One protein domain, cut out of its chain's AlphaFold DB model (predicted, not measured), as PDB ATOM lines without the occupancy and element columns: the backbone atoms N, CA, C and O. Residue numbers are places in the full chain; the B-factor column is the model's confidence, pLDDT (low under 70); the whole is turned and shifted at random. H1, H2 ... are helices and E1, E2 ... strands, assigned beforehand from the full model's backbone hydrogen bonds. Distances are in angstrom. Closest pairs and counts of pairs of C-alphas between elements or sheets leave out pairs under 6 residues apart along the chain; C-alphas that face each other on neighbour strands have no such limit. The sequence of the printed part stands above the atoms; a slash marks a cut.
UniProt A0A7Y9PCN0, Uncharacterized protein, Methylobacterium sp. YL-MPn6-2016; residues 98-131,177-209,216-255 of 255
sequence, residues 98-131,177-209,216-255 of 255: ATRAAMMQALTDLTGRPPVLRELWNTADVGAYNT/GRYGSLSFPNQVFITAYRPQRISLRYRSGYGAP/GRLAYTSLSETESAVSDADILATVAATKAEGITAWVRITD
ATOM      1  N   ALA A  98      -5.739  79.499  21.661       89.69
ATOM      2  CA  ALA A  98      -6.162  79.380  20.264       89.69
ATOM      3  C   ALA A  98      -5.495  80.367  19.284       89.69
ATOM      4  O   ALA A  98      -5.955  80.537  18.159       89.69
ATOM      5  N   THR A  99      -4.382  80.993  19.676       86.50
ATOM      6  CA  THR A  99      -3.590  81.863  18.798       86.50
ATOM      7  C   THR A  99      -2.128  81.442  18.792       86.50
ATOM      8  O   THR A  99      -1.618  80.846  19.744       86.50
ATOM      9  N   ARG A 100      -1.419  81.794  17.718       84.56
ATOM     10  CA  ARG A 100       0.023  81.559  17.603       84.56
ATOM     11  C   ARG A 100       0.808  82.214  18.743       84.56
ATOM     12  O   ARG A 100       1.688  81.586  19.322       84.56
ATOM     13  N   ALA A 101       0.478  83.464  19.074       85.38
ATOM     14  CA  ALA A 101       1.128  84.202  20.154       85.38
ATOM     15  C   ALA A 101       0.894  83.534  21.517       85.38
ATOM     16  O   ALA A 101       1.849  83.341  22.265       85.38
ATOM     17  N   ALA A 102      -0.338  83.092  21.787       84.69
ATOM     18  CA  ALA A 102      -0.672  82.329  22.985       84.69
ATOM     19  C   ALA A 102       0.136  81.029  23.104       84.69
ATOM     20  O   ALA A 102       0.670  80.740  24.171       84.69
ATOM     21  N   MET A 103       0.265  80.268  22.013       88.44
ATOM     22  CA  MET A 103       1.055  79.032  21.991       88.44
ATOM     23  C   MET A 103       2.538  79.296  22.276       88.44
ATOM     24  O   MET A 103       3.149  78.591  23.078       88.44
ATOM     25  N   MET A 104       3.115  80.328  21.648       88.12
ATOM     26  CA  MET A 104       4.498  80.729  21.920       88.12
ATOM     27  C   MET A 104       4.682  81.120  23.386       88.12
ATOM     28  O   MET A 104       5.626  80.656  24.018       88.12
ATOM     29  N   GLN A 105       3.771  81.928  23.934       86.44
ATOM     30  CA  GLN A 105       3.830  82.369  25.323       86.44
ATOM     31  C   GLN A 105       3.680  81.193  26.296       86.44
ATOM     32  O   GLN A 105       4.510  81.041  27.179       86.44
ATOM     33  N   ALA A 106       2.702  80.304  26.097       88.00
ATOM     34  CA  ALA A 106       2.477  79.139  26.958       88.00
ATOM     35  C   ALA A 106       3.687  78.205  27.035       88.00
ATOM     36  O   ALA A 106       4.100  77.811  28.125       88.00
ATOM     37  N   LEU A 107       4.301  77.895  25.893       89.12
ATOM     38  CA  LEU A 107       5.495  77.056  25.862       89.12
ATOM     39  C   LEU A 107       6.734  77.774  26.411       89.12
ATOM     40  O   LEU A 107       7.572  77.126  27.037       89.12
ATOM     41  N   THR A 108       6.839  79.094  26.231       87.62
ATOM     42  CA  THR A 108       7.931  79.888  26.816       87.62
ATOM     43  C   THR A 108       7.810  79.958  28.334       87.62
ATOM     44  O   THR A 108       8.797  79.727  29.019       87.62
ATOM     45  N   ASP A 109       6.614  80.212  28.864       83.75
ATOM     46  CA  ASP A 109       6.370  80.287  30.308       83.75
ATOM     47  C   ASP A 109       6.626  78.938  30.989       83.75
ATOM     48  O   ASP A 109       7.139  78.883  32.106       83.75
ATOM     49  N   LEU A 110       6.291  77.838  30.304       82.44
ATOM     50  CA  LEU A 110       6.534  76.490  30.797       82.44
ATOM     51  C   LEU A 110       8.027  76.135  30.771       82.44
ATOM     52  O   LEU A 110       8.572  75.671  31.765       82.44
ATOM     53  N   THR A 111       8.696  76.321  29.630       85.06
ATOM     54  CA  THR A 111      10.038  75.754  29.389       85.06
ATOM     55  C   THR A 111      11.180  76.756  29.577       85.06
ATOM     56  O   THR A 111      12.351  76.378  29.559       85.06
ATOM     57  N   GLY A 112      10.864  78.043  29.713       81.81
ATOM     58  CA  GLY A 112      11.826  79.144  29.664       81.81
ATOM     59  C   GLY A 112      12.408  79.398  28.269       81.81
ATOM     60  O   GLY A 112      13.320  80.211  28.132       81.81
ATOM     61  N   ARG A 113      11.930  78.700  27.226       85.06
ATOM     62  CA  ARG A 113      12.456  78.792  25.859       85.06
ATOM     63  C   ARG A 113      11.335  78.975  24.840       85.06
ATOM     64  O   ARG A 113      10.376  78.205  24.845       85.06
ATOM     65  N   PRO A 114      11.469  79.935  23.911       84.94
ATOM     66  CA  PRO A 114      10.474  80.112  22.871       84.94
ATOM     67  C   PRO A 114      10.489  78.927  21.893       84.94
ATOM     68  O   PRO A 114      11.561  78.555  21.403       84.94
ATOM     69  N   PRO A 115       9.328  78.328  21.584       90.12
ATOM     70  CA  PRO A 115       9.222  77.284  20.570       90.12
ATOM     71  C   PRO A 115       9.345  77.866  19.154       90.12
ATOM     72  O   PRO A 115       9.127  79.057  18.927       90.12
ATOM     73  N   VAL A 116       9.607  77.005  18.168       90.50
ATOM     74  CA  VAL A 116       9.526  77.365  16.743       90.50
ATOM     75  C   VAL A 116       8.233  76.812  16.156       90.50
ATOM     76  O   VAL A 116       8.048  75.599  16.099       90.50
ATOM     77  N   LEU A 117       7.349  77.699  15.696       86.75
ATOM     78  CA  LEU A 117       6.101  77.346  15.014       86.75
ATOM     79  C   LEU A 117       6.253  77.582  13.510       86.75
ATOM     80  O   LEU A 117       6.802  78.605  13.102       86.75
ATOM     81  N   ARG A 118       5.764  76.643  12.697       86.50
ATOM     82  CA  ARG A 118       5.713  76.757  11.235       86.50
ATOM     83  C   ARG A 118       4.330  76.397  10.708       86.50
ATOM     84  O   ARG A 118       3.861  75.272  10.888       86.50
ATOM     85  N   GLU A 119       3.718  77.339  10.014       82.50
ATOM     86  CA  GLU A 119       2.438  77.221   9.323       82.50
ATOM     87  C   GLU A 119       2.708  77.214   7.813       82.50
ATOM     88  O   GLU A 119       3.229  78.178   7.258       82.50
ATOM     89  N   LEU A 120       2.370  76.124   7.116       75.69
ATOM     90  CA  LEU A 120       2.726  75.969   5.694       75.69
ATOM     91  C   LEU A 120       1.996  76.946   4.764       75.69
ATOM     92  O   LEU A 120       2.444  77.173   3.646       75.69
ATOM     93  N   TRP A 121       0.881  77.517   5.210       72.31
ATOM     94  CA  TRP A 121       0.135  78.548   4.489       72.31
ATOM     95  C   TRP A 121       0.648  79.967   4.800       72.31
ATOM     96  O   TRP A 121       0.261  80.928   4.130       72.31
ATOM     97  N   ASN A 122       1.530  80.110   5.794       74.38
ATOM     98  CA  ASN A 122       2.075  81.386   6.226       74.38
ATOM     99  C   ASN A 122       3.442  81.651   5.584       74.38
ATOM    100  O   ASN A 122       4.472  81.124   5.992       74.38
ATOM    101  N   THR A 123       3.456  82.563   4.618       67.88
ATOM    102  CA  THR A 123       4.661  82.990   3.888       67.88
ATOM    103  C   THR A 123       5.819  83.431   4.796       67.88
ATOM    104  O   THR A 123       6.978  83.297   4.413       67.88
ATOM    105  N   ALA A 124       5.548  83.942   6.003       71.44
ATOM    106  CA  ALA A 124       6.605  84.343   6.936       71.44
ATOM    107  C   ALA A 124       7.411  83.151   7.495       71.44
ATOM    108  O   ALA A 124       8.569  83.328   7.872       71.44
ATOM    109  N   ASP A 125       6.823  81.951   7.518       72.19
ATOM    110  CA  ASP A 125       7.446  80.743   8.072       72.19
ATOM    111  C   ASP A 125       8.186  79.908   7.028       72.19
ATOM    112  O   ASP A 125       9.177  79.246   7.341       72.19
ATOM    113  N   VAL A 126       7.679  79.917   5.796       70.00
ATOM    114  CA  VAL A 126       8.156  79.087   4.676       70.00
ATOM    115  C   VAL A 126       8.884  79.897   3.599       70.00
ATOM    116  O   VAL A 126       9.581  79.324   2.764       70.00
ATOM    117  N   GLY A 127       8.818  81.228   3.677       66.31
ATOM    118  CA  GLY A 127       9.487  82.160   2.776       66.31
ATOM    119  C   GLY A 127       8.680  82.473   1.516       66.31
ATOM    120  O   GLY A 127       7.622  81.910   1.243       66.31
ATOM    121  N   ALA A 128       9.197  83.396   0.711       64.75
ATOM    122  CA  ALA A 128       8.675  83.678  -0.622       64.75
ATOM    123  C   ALA A 128       9.776  84.150  -1.559       64.75
ATOM    124  O   ALA A 128      10.708  84.848  -1.147       64.75
ATOM    125  N   TYR A 129       9.615  83.831  -2.838       61.75
ATOM    126  CA  TYR A 129      10.487  84.344  -3.880       61.75
ATOM    127  C   TYR A 129      10.302  85.854  -4.040       61.75
ATOM    128  O   TYR A 129       9.171  86.327  -4.111       61.75
ATOM    129  N   ASN A 130      11.402  86.605  -4.147       56.75
ATOM    130  CA  ASN A 130      11.386  88.051  -4.402       56.75
ATOM    131  C   ASN A 130      10.604  88.878  -3.352       56.75
ATOM    132  O   ASN A 130       9.950  89.867  -3.683       56.75
ATOM    133  N   THR A 131      10.650  88.472  -2.077       54.69
ATOM    134  CA  THR A 131      10.155  89.292  -0.958       54.69
ATOM    135  C   THR A 131      11.317  89.874  -0.153       54.69
ATOM    136  O   THR A 131      12.290  89.165   0.114       54.69
ATOM    137  N   GLY A 177       5.870  84.611  -5.454       51.88
ATOM    138  CA  GLY A 177       5.626  83.181  -5.274       51.88
ATOM    139  C   GLY A 177       5.806  82.808  -3.807       51.88
ATOM    140  O   GLY A 177       6.931  82.786  -3.304       51.88
ATOM    141  N   ARG A 178       4.693  82.581  -3.108       56.06
ATOM    142  CA  ARG A 178       4.698  82.137  -1.718       56.06
ATOM    143  C   ARG A 178       5.230  80.715  -1.711       56.06
ATOM    144  O   ARG A 178       4.662  79.853  -2.378       56.06
ATOM    145  N   TYR A 179       6.322  80.475  -0.999       60.31
ATOM    146  CA  TYR A 179       6.705  79.109  -0.687       60.31
ATOM    147  C   TYR A 179       5.765  78.654   0.418       60.31
ATOM    148  O   TYR A 179       5.515  79.413   1.345       60.31
ATOM    149  N   GLY A 180       5.143  77.489   0.265       64.25
ATOM    150  CA  GLY A 180       4.092  77.035   1.168       64.25
ATOM    151  C   GLY A 180       3.102  76.092   0.500       64.25
ATOM    152  O   GLY A 180       3.140  75.890  -0.712       64.25
ATOM    153  N   SER A 181       2.212  75.508   1.295       62.06
ATOM    154  CA  SER A 181       1.154  74.623   0.812       62.06
ATOM    155  C   SER A 181      -0.194  75.058   1.370       62.06
ATOM    156  O   SER A 181      -0.385  75.115   2.583       62.06
ATOM    157  N   LEU A 182      -1.138  75.338   0.466       71.56
ATOM    158  CA  LEU A 182      -2.553  75.535   0.797       71.56
ATOM    159  C   LEU A 182      -3.311  74.203   0.906       71.56
ATOM    160  O   LEU A 182      -4.443  74.188   1.377       71.56
ATOM    161  N   SER A 183      -2.693  73.089   0.498       75.38
ATOM    162  CA  SER A 183      -3.283  71.744   0.556       75.38
ATOM    163  C   SER A 183      -3.306  71.155   1.968       75.38
ATOM    164  O   SER A 183      -3.965  70.144   2.191       75.38
ATOM    165  N   PHE A 184      -2.619  71.789   2.924       71.88
ATOM    166  CA  PHE A 184      -2.626  71.410   4.339       71.88
ATOM    167  C   PHE A 184      -3.209  72.538   5.207       71.88
ATOM    168  O   PHE A 184      -2.493  73.109   6.039       71.88
ATOM    169  N   PRO A 185      -4.493  72.907   5.013       74.38
ATOM    170  CA  PRO A 185      -5.146  73.865   5.891       74.38
ATOM    171  C   PRO A 185      -5.234  73.287   7.311       74.38
ATOM    172  O   PRO A 185      -5.317  72.073   7.498       74.38
ATOM    173  N   ASN A 186      -5.213  74.163   8.316       83.88
ATOM    174  CA  ASN A 186      -5.352  73.799   9.733       83.88
ATOM    175  C   ASN A 186      -4.258  72.856  10.268       83.88
ATOM    176  O   ASN A 186      -4.503  72.079  11.190       83.88
ATOM    177  N   GLN A 187      -3.042  72.924   9.718       88.69
ATOM    178  CA  GLN A 187      -1.883  72.209  10.256       88.69
ATOM    179  C   GLN A 187      -0.788  73.175  10.707       88.69
ATOM    180  O   GLN A 187      -0.484  74.156  10.025       88.69
ATOM    181  N   VAL A 188      -0.172  72.866  11.849       88.62
ATOM    182  CA  VAL A 188       0.985  73.588  12.386       88.62
ATOM    183  C   VAL A 188       2.059  72.603  12.829       88.62
ATOM    184  O   VAL A 188       1.764  71.575  13.436       88.62
ATOM    185  N   PHE A 189       3.315  72.926  12.535       91.88
ATOM    186  CA  PHE A 189       4.478  72.173  12.994       91.88
ATOM    187  C   PHE A 189       5.161  72.948  14.115       91.88
ATOM    188  O   PHE A 189       5.547  74.102  13.937       91.88
ATOM    189  N   ILE A 190       5.306  72.311  15.270       93.62
ATOM    190  CA  ILE A 190       5.837  72.908  16.491       93.62
ATOM    191  C   ILE A 190       7.125  72.178  16.853       93.62
ATOM    192  O   ILE A 190       7.123  70.970  17.076       93.62
ATOM    193  N   THR A 191       8.231  72.911  16.937       94.81
ATOM    194  CA  THR A 191       9.441  72.446  17.622       94.81
ATOM    195  C   THR A 191       9.454  73.062  19.013       94.81
ATOM    196  O   THR A 191       9.640  74.271  19.153       94.81
ATOM    197  N   ALA A 192       9.198  72.239  20.025       92.88
ATOM    198  CA  ALA A 192       9.244  72.621  21.430       92.88
ATOM    199  C   ALA A 192      10.582  72.199  22.047       92.88
ATOM    200  O   ALA A 192      11.174  71.199  21.637       92.88
ATOM    201  N   TYR A 193      11.042  72.953  23.041       90.12
ATOM    202  CA  TYR A 193      12.323  72.709  23.692       90.12
ATOM    203  C   TYR A 193      12.132  72.271  25.134       90.12
ATOM    204  O   TYR A 193      11.332  72.863  25.856       90.12
ATOM    205  N   ARG A 194      12.913  71.294  25.586       87.62
ATOM    206  CA  ARG A 194      13.023  71.010  27.017       87.62
ATOM    207  C   ARG A 194      13.689  72.190  27.737       87.62
ATOM    208  O   ARG A 194      14.511  72.896  27.127       87.62
ATOM    209  N   PRO A 195      13.363  72.417  29.025       81.38
ATOM    210  CA  PRO A 195      14.007  73.463  29.807       81.38
ATOM    211  C   PRO A 195      15.525  73.322  29.768       81.38
ATOM    212  O   PRO A 195      16.054  72.207  29.785       81.38
ATOM    213  N   GLN A 196      16.244  74.448  29.722       69.69
ATOM    214  CA  GLN A 196      17.702  74.391  29.779       69.69
ATOM    215  C   GLN A 196      18.125  73.786  31.117       69.69
ATOM    216  O   GLN A 196      17.862  74.344  32.180       69.69
ATOM    217  N   ARG A 197      18.812  72.643  31.061       62.38
ATOM    218  CA  ARG A 197      19.482  72.090  32.237       62.38
ATOM    219  C   ARG A 197      20.520  73.102  32.703       62.38
ATOM    220  O   ARG A 197      21.361  73.530  31.909       62.38
ATOM    221  N   ILE A 198      20.513  73.446  33.988       55.38
ATOM    222  CA  ILE A 198      21.656  74.139  34.580       55.38
ATOM    223  C   ILE A 198      22.842  73.192  34.430       55.38
ATOM    224  O   ILE A 198      22.883  72.113  35.020       55.38
ATOM    225  N   SER A 199      23.802  73.558  33.582       53.06
ATOM    226  CA  SER A 199      24.977  72.721  33.401       53.06
ATOM    227  C   SER A 199      25.735  72.661  34.730       53.06
ATOM    228  O   SER A 199      26.214  73.681  35.229       53.06
ATOM    229  N   LEU A 200      25.918  71.458  35.272       55.28
ATOM    230  CA  LEU A 200      26.808  71.203  36.412       55.28
ATOM    231  C   LEU A 200      28.294  71.342  36.044       55.28
ATOM    232  O   LEU A 200      29.162  71.139  36.886       55.28
ATOM    233  N   ARG A 201      28.599  71.741  34.799       53.53
ATOM    234  CA  ARG A 201      29.939  71.814  34.193       53.53
ATOM    235  C   ARG A 201      30.939  72.694  34.970       53.53
ATOM    236  O   ARG A 201      32.133  72.612  34.710       53.53
ATOM    237  N   TYR A 202      30.478  73.482  35.947       53.78
ATOM    238  CA  TYR A 202      31.318  74.314  36.821       53.78
ATOM    239  C   TYR A 202      31.067  74.146  38.333       53.78
ATOM    240  O   TYR A 202      31.514  74.993  39.112       53.78
ATOM    241  N   ARG A 203      30.372  73.087  38.777       57.00
ATOM    242  CA  ARG A 203      30.213  72.767  40.209       57.00
ATOM    243  C   ARG A 203      31.132  71.607  40.596       57.00
ATOM    244  O   ARG A 203      31.206  70.603  39.897       57.00
ATOM    245  N   SER A 204      31.866  71.776  41.693       57.97
ATOM    246  CA  SER A 204      32.776  70.754  42.217       57.97
ATOM    247  C   SER A 204      31.967  69.726  43.013       57.97
ATOM    248  O   SER A 204      31.236  70.114  43.919       57.97
ATOM    249  N   GLY A 205      32.065  68.439  42.665       60.34
ATOM    250  CA  GLY A 205      31.389  67.353  43.385       60.34
ATOM    251  C   GLY A 205      32.011  67.047  44.754       60.34
ATOM    252  O   GLY A 205      33.082  67.559  45.092       60.34
ATOM    253  N   TYR A 206      31.345  66.198  45.540       57.53
ATOM    254  CA  TYR A 206      31.871  65.709  46.818       57.53
ATOM    255  C   TYR A 206      33.193  64.954  46.594       57.53
ATOM    256  O   TYR A 206      33.280  64.112  45.703       57.53
ATOM    257  N   GLY A 207      34.239  65.294  47.353       59.56
ATOM    258  CA  GLY A 207      35.584  64.718  47.196       59.56
ATOM    259  C   GLY A 207      36.462  65.358  46.108       59.56
ATOM    260  O   GLY A 207      37.613  64.958  45.949       59.56
ATOM    261  N   ALA A 208      35.979  66.367  45.374       62.41
ATOM    262  CA  ALA A 208      36.811  67.077  44.406       62.41
ATOM    263  C   ALA A 208      37.669  68.170  45.089       62.41
ATOM    264  O   ALA A 208      37.143  68.965  45.873       62.41
ATOM    265  N   PRO A 209      38.968  68.298  44.746       60.31
ATOM    266  CA  PRO A 209      39.927  69.183  45.429       60.31
ATOM    267  C   PRO A 209      39.680  70.692  45.221       60.31
ATOM    268  O   PRO A 209      40.485  71.518  45.639       60.31
ATOM    269  N   GLY A 216      35.599  77.848  47.336       56.41
ATOM    270  CA  GLY A 216      35.120  76.795  46.430       56.41
ATOM    271  C   GLY A 216      33.719  77.017  45.858       56.41
ATOM    272  O   GLY A 216      32.826  77.502  46.543       56.41
ATOM    273  N   ARG A 217      33.494  76.564  44.615       56.91
ATOM    274  CA  ARG A 217      32.152  76.398  44.019       56.91
ATOM    275  C   ARG A 217      31.549  75.053  44.447       56.91
ATOM    276  O   ARG A 217      31.316  74.181  43.606       56.91
ATOM    277  N   LEU A 218      31.372  74.865  45.757       56.97
ATOM    278  CA  LEU A 218      30.628  73.736  46.320       56.97
ATOM    279  C   LEU A 218      29.191  74.176  46.548       56.97
ATOM    280  O   LEU A 218      28.942  75.159  47.239       56.97
ATOM    281  N   ALA A 219      28.253  73.440  45.975       58.09
ATOM    282  CA  ALA A 219      26.847  73.610  46.269       58.09
ATOM    283  C   ALA A 219      26.201  72.232  46.247       58.09
ATOM    284  O   ALA A 219      26.365  71.491  45.274       58.09
ATOM    285  N   TYR A 220      25.483  71.904  47.316       54.38
ATOM    286  CA  TYR A 220      24.549  70.793  47.292       54.38
ATOM    287  C   TYR A 220      23.446  71.152  46.296       54.38
ATOM    288  O   TYR A 220      22.922  72.262  46.332       54.38
ATOM    289  N   THR A 221      23.174  70.250  45.363       54.44
ATOM    290  CA  THR A 221      22.034  70.351  44.455       54.44
ATOM    291  C   THR A 221      21.198  69.104  44.662       54.44
ATOM    292  O   THR A 221      21.750  68.010  44.811       54.44
ATOM    293  N   SER A 222      19.887  69.261  44.775       53.19
ATOM    294  CA  SER A 222      18.984  68.123  44.915       53.19
ATOM    295  C   SER A 222      18.672  67.516  43.547       53.19
ATOM    296  O   SER A 222      18.781  68.180  42.514       53.19
ATOM    297  N   LEU A 223      18.228  66.255  43.532       52.25
ATOM    298  CA  LEU A 223      17.742  65.602  42.309       52.25
ATOM    299  C   LEU A 223      16.604  66.416  41.659       52.25
ATOM    300  O   LEU A 223      16.546  66.540  40.444       52.25
ATOM    301  N   SER A 224      15.782  67.084  42.476       48.88
ATOM    302  CA  SER A 224      14.724  68.001  42.035       48.88
ATOM    303  C   SER A 224      15.218  69.299  41.376       48.88
ATOM    304  O   SER A 224      14.461  69.928  40.647       48.88
ATOM    305  N   GLU A 225      16.471  69.707  41.597       51.94
ATOM    306  CA  GLU A 225      17.118  70.804  40.862       51.94
ATOM    307  C   GLU A 225      17.797  70.318  39.564       51.94
ATOM    308  O   GLU A 225      18.173  71.131  38.717       51.94
ATOM    309  N   THR A 226      17.975  68.998  39.401       49.66
ATOM    310  CA  THR A 226      18.647  68.373  38.245       49.66
ATOM    311  C   THR A 226      17.685  67.711  37.260       49.66
ATOM    312  O   THR A 226      17.986  67.642  36.064       49.66
ATOM    313  N   GLU A 227      16.533  67.244  37.730       51.94
ATOM    314  CA  GLU A 227      15.419  66.810  36.900       51.94
ATOM    315  C   GLU A 227      14.636  68.040  36.440       51.94
ATOM    316  O   GLU A 227      14.243  68.894  37.234       51.94
ATOM    317  N   SER A 228      14.445  68.174  35.127       53.25
ATOM    318  CA  SER A 228      13.587  69.217  34.575       53.25
ATOM    319  C   SER A 228      12.198  69.071  35.195       53.25
ATOM    320  O   SER A 228      11.518  68.086  34.933       53.25
ATOM    321  N   ALA A 229      11.757  70.064  35.972       62.78
ATOM    322  CA  ALA A 229      10.420  70.097  36.580       62.78
ATOM    323  C   ALA A 229       9.262  70.092  35.556       62.78
ATOM    324  O   ALA A 229       8.098  70.120  35.941       62.78
ATOM    325  N   VAL A 230       9.585  70.098  34.260       75.19
ATOM    326  CA  VAL A 230       8.660  70.023  33.134       75.19
ATOM    327  C   VAL A 230       8.988  68.769  32.343       75.19
ATOM    328  O   VAL A 230      10.075  68.652  31.769       75.19
ATOM    329  N   SER A 231       8.033  67.850  32.309       84.00
ATOM    330  CA  SER A 231       8.091  66.627  31.521       84.00
ATOM    331  C   SER A 231       7.651  66.864  30.071       84.00
ATOM    332  O   SER A 231       6.968  67.838  29.747       84.00
ATOM    333  N   ASP A 232       7.990  65.934  29.176       88.88
ATOM    334  CA  ASP A 232       7.485  65.948  27.794       88.88
ATOM    335  C   ASP A 232       5.947  65.870  27.753       88.88
ATOM    336  O   ASP A 232       5.315  66.463  26.876       88.88
ATOM    337  N   ALA A 233       5.339  65.189  28.730       86.50
ATOM    338  CA  ALA A 233       3.890  65.131  28.883       86.50
ATOM    339  C   ALA A 233       3.299  66.516  29.188       86.50
ATOM    340  O   ALA A 233       2.277  66.869  28.605       86.50
ATOM    341  N   ASP A 234       3.969  67.335  30.006       86.56
ATOM    342  CA  ASP A 234       3.526  68.703  30.306       86.56
ATOM    343  C   ASP A 234       3.583  69.601  29.065       86.56
ATOM    344  O   ASP A 234       2.676  70.402  28.823       86.56
ATOM    345  N   ILE A 235       4.622  69.441  28.237       90.00
ATOM    346  CA  ILE A 235       4.753  70.158  26.960       90.00
ATOM    347  C   ILE A 235       3.593  69.788  26.029       90.00
ATOM    348  O   ILE A 235       2.923  70.673  25.492       90.00
ATOM    349  N   LEU A 236       3.321  68.493  25.856       92.75
ATOM    350  CA  LEU A 236       2.234  68.020  24.996       92.75
ATOM    351  C   LEU A 236       0.857  68.429  25.532       92.75
ATOM    352  O   LEU A 236       0.019  68.888  24.755       92.75
ATOM    353  N   ALA A 237       0.636  68.336  26.844       89.38
ATOM    354  CA  ALA A 237      -0.592  68.785  27.493       89.38
ATOM    355  C   ALA A 237      -0.805  70.295  27.313       89.38
ATOM    356  O   ALA A 237      -1.918  70.737  27.032       89.38
ATOM    357  N   THR A 238       0.265  71.091  27.390       89.94
ATOM    358  CA  THR A 238       0.216  72.543  27.166       89.94
ATOM    359  C   THR A 238      -0.129  72.878  25.720       89.94
ATOM    360  O   THR A 238      -0.965  73.752  25.477       89.94
ATOM    361  N   VAL A 239       0.443  72.157  24.747       93.00
ATOM    362  CA  VAL A 239       0.057  72.298  23.335       93.00
ATOM    363  C   VAL A 239      -1.414  71.931  23.151       93.00
ATOM    364  O   VAL A 239      -2.165  72.706  22.557       93.00
ATOM    365  N   ALA A 240      -1.848  70.790  23.688       91.56
ATOM    366  CA  ALA A 240      -3.226  70.324  23.568       91.56
ATOM    367  C   ALA A 240      -4.230  71.308  24.187       91.56
ATOM    368  O   ALA A 240      -5.255  71.588  23.576       91.56
ATOM    369  N   ALA A 241      -3.909  71.891  25.343       88.88
ATOM    370  CA  ALA A 241      -4.757  72.866  26.019       88.88
ATOM    371  C   ALA A 241      -4.754  74.253  25.354       88.88
ATOM    372  O   ALA A 241      -5.598  75.085  25.682       88.88
ATOM    373  N   THR A 242      -3.788  74.560  24.482       91.81
ATOM    374  CA  THR A 242      -3.632  75.903  23.887       91.81
ATOM    375  C   THR A 242      -4.012  75.944  22.412       91.81
ATOM    376  O   THR A 242      -4.357  77.015  21.906       91.81
ATOM    377  N   LYS A 243      -3.954  74.809  21.702       92.31
ATOM    378  CA  LYS A 243      -4.320  74.735  20.283       92.31
ATOM    379  C   LYS A 243      -5.791  75.112  20.086       92.31
ATOM    380  O   LYS A 243      -6.631  74.823  20.932       92.31
ATOM    381  N   ALA A 244      -6.100  75.732  18.950       88.81
ATOM    382  CA  ALA A 244      -7.491  75.880  18.544       88.81
ATOM    383  C   ALA A 244      -8.063  74.509  18.152       88.81
ATOM    384  O   ALA A 244      -7.341  73.648  17.631       88.81
ATOM    385  N   GLU A 245      -9.358  74.312  18.374       88.44
ATOM    386  CA  GLU A 245     -10.027  73.110  17.886       88.44
ATOM    387  C   GLU A 245     -10.066  73.067  16.356       88.44
ATOM    388  O   GLU A 245     -10.072  74.097  15.683       88.44
ATOM    389  N   GLY A 246     -10.025  71.855  15.797       86.81
ATOM    390  CA  GLY A 246      -9.945  71.642  14.347       86.81
ATOM    391  C   GLY A 246      -8.558  71.863  13.726       86.81
ATOM    392  O   GLY A 246      -8.406  71.665  12.522       86.81
ATOM    393  N   ILE A 247      -7.538  72.219  14.521       88.56
ATOM    394  CA  ILE A 247      -6.134  72.284  14.084       88.56
ATOM    395  C   ILE A 247      -5.389  71.003  14.476       88.56
ATOM    396  O   ILE A 247      -5.461  70.542  15.620       88.56
ATOM    397  N   THR A 248      -4.611  70.467  13.536       91.12
ATOM    398  CA  THR A 248      -3.625  69.409  13.793       91.12
ATOM    399  C   THR A 248      -2.272  70.039  14.115       91.12
ATOM    400  O   THR A 248      -1.688  70.739  13.285       91.12
ATOM    401  N   ALA A 249      -1.766  69.794  15.324       92.81
ATOM    402  CA  ALA A 249      -0.456  70.262  15.765       92.81
ATOM    403  C   ALA A 249       0.543  69.099  15.790       92.81
ATOM    404  O   ALA A 249       0.442  68.198  16.620       92.81
ATOM    405  N   TRP A 250       1.524  69.134  14.892       94.19
ATOM    406  CA  TRP A 250       2.625  68.177  14.850       94.19
ATOM    407  C   TRP A 250       3.744  68.666  15.762       94.19
ATOM    408  O   TRP A 250       4.362  69.694  15.478       94.19
ATOM    409  N   VAL A 251       4.008  67.954  16.856       95.44
ATOM    410  CA  VAL A 251       4.987  68.384  17.863       95.44
ATOM    411  C   VAL A 251       6.255  67.545  17.776       95.44
ATOM    412  O   VAL A 251       6.216  66.319  17.844       95.44
ATOM    413  N   ARG A 252       7.396  68.224  17.679       95.75
ATOM    414  CA  ARG A 252       8.731  67.661  17.880       95.75
ATOM    415  C   ARG A 252       9.329  68.278  19.140       95.75
ATOM    416  O   ARG A 252       9.421  69.499  19.224       95.75
ATOM    417  N   ILE A 253       9.766  67.449  20.083       92.81
ATOM    418  CA  ILE A 253      10.438  67.900  21.310       92.81
ATOM    419  C   ILE A 253      11.948  67.699  21.149       92.81
ATOM    420  O   ILE A 253      12.393  66.616  20.762       92.81
ATOM    421  N   THR A 254      12.732  68.743  21.409       89.81
ATOM    422  CA  THR A 254      14.202  68.725  21.324       89.81
ATOM    423  C   THR A 254      14.847  69.399  22.535       89.81
ATOM    424  O   THR A 254      14.165  70.037  23.334       89.81
ATOM    425  N   ASP A 255      16.167  69.273  22.660       81.69
ATOM    426  CA  ASP A 255      16.961  69.975  23.676       81.69
ATOM    427  C   ASP A 255      17.475  71.343  23.195       81.69
ATOM    428  O   ASP A 255      17.221  71.756  22.041       81.69
TER     429      ASP A 255
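Overview. This is residues 98 to 131, 177 to 209 and 216 to 255 of the 255 residues of an uncharacterized protein of Methylobacterium sp. YL-MPn6-2016 (UniProt A0A7Y9PCN0). A small three-stranded sheet, E1 E2 E3, has two helices, H1 and H4, packed side by side over one face, in two layers, and its other face is bare of named helices. From one end of this body a long, loose arm runs out through residues 196 to 209 and comes back through residues 216 to 229, with the short helix H3 on the way back; the short helix H2 is at the opposite end. The printed part has 107 residues, with four named helices and three named strands in the order H1 E1 H2 E2 H3 H4 E3; the sheet is mixed, in the order E1, E2, E3, and the class is mixed, helices and strands, with 48 residues, under half, in named elements. The whole is only just loose, close to extended, with a radius of gyration of the C-alphas of 19.0 A, and flat, spanning 63 by 33 by 17 A.

Along the chain. H1, residues 100 to 111, begins at C-alpha 100 (0.023, 81.559, 17.603) and is 16.5 A long. E1 is residues 116 to 118, and H2 is residues 123 to 126. E2, residues 187 to 193, is 19.6 A long and begins at C-alpha 187 (-1.883, 72.209, 10.256). H3 is residues 223 to 226. H4, residues 232 to 242, is 15.4 A long, and E3, residues 248 to 254, is 19.4 A long and ends at C-alpha 254 (14.202, 68.725, 21.324).

Arrangement. E1 and E2 are antiparallel, at 168 degrees, with N 118 and O 189 2.8 A apart, within hydrogen-bond range. E2 and E3 are parallel, at 21 degrees, with N 190 and O 250 2.8 A apart, within range. H1 is on the sheet at a height of 9.5 A, over E1 and E2, and runs along the strands, at 22 degrees to E2 on the local plane; its C-alpha of Thr 111 is 6.9 A from that of Tyr 193, the closest pair with E2. H4 is on the same face at a height of 9.0 A, over E2 and only just over E3, on which 3 of its C-alphas fall, and runs slantwise to the strands, at 40 degrees to E2 on the local plane. H1 and H4 touch at a shallow tilt of 28 degrees, opposite ways; their closest C-alphas, of Met 103 and Thr 242, are 5.9 A apart. H2 only grazes the sheet, with residues 124 to 126. H3 is not on the sheet and is apart from H4. In H1 and H4 every O i to N i+4 pair is within hydrogen-bond range; H2 and H3 are too short for such a pair.

Size, cuts and confidence. The C-alphas farthest apart, of Gly 177 and Gly 207, are 63.2 A apart. Residues 132 to 176 are not printed, with 8.7 A between C-alphas 131 and 177, and residues 210 to 215 are not printed, with 9.1 A between C-alphas 209 and 216. The links printed whole, H1 to E1, E1 to H2, H3 to H4 and H4 to E3, are tight. The mean pLDDT of the printed part is 75.6; it is under 70 at residue 123 and residues 127 to 131, 177 to 181, 196 to 209 and 216 to 229.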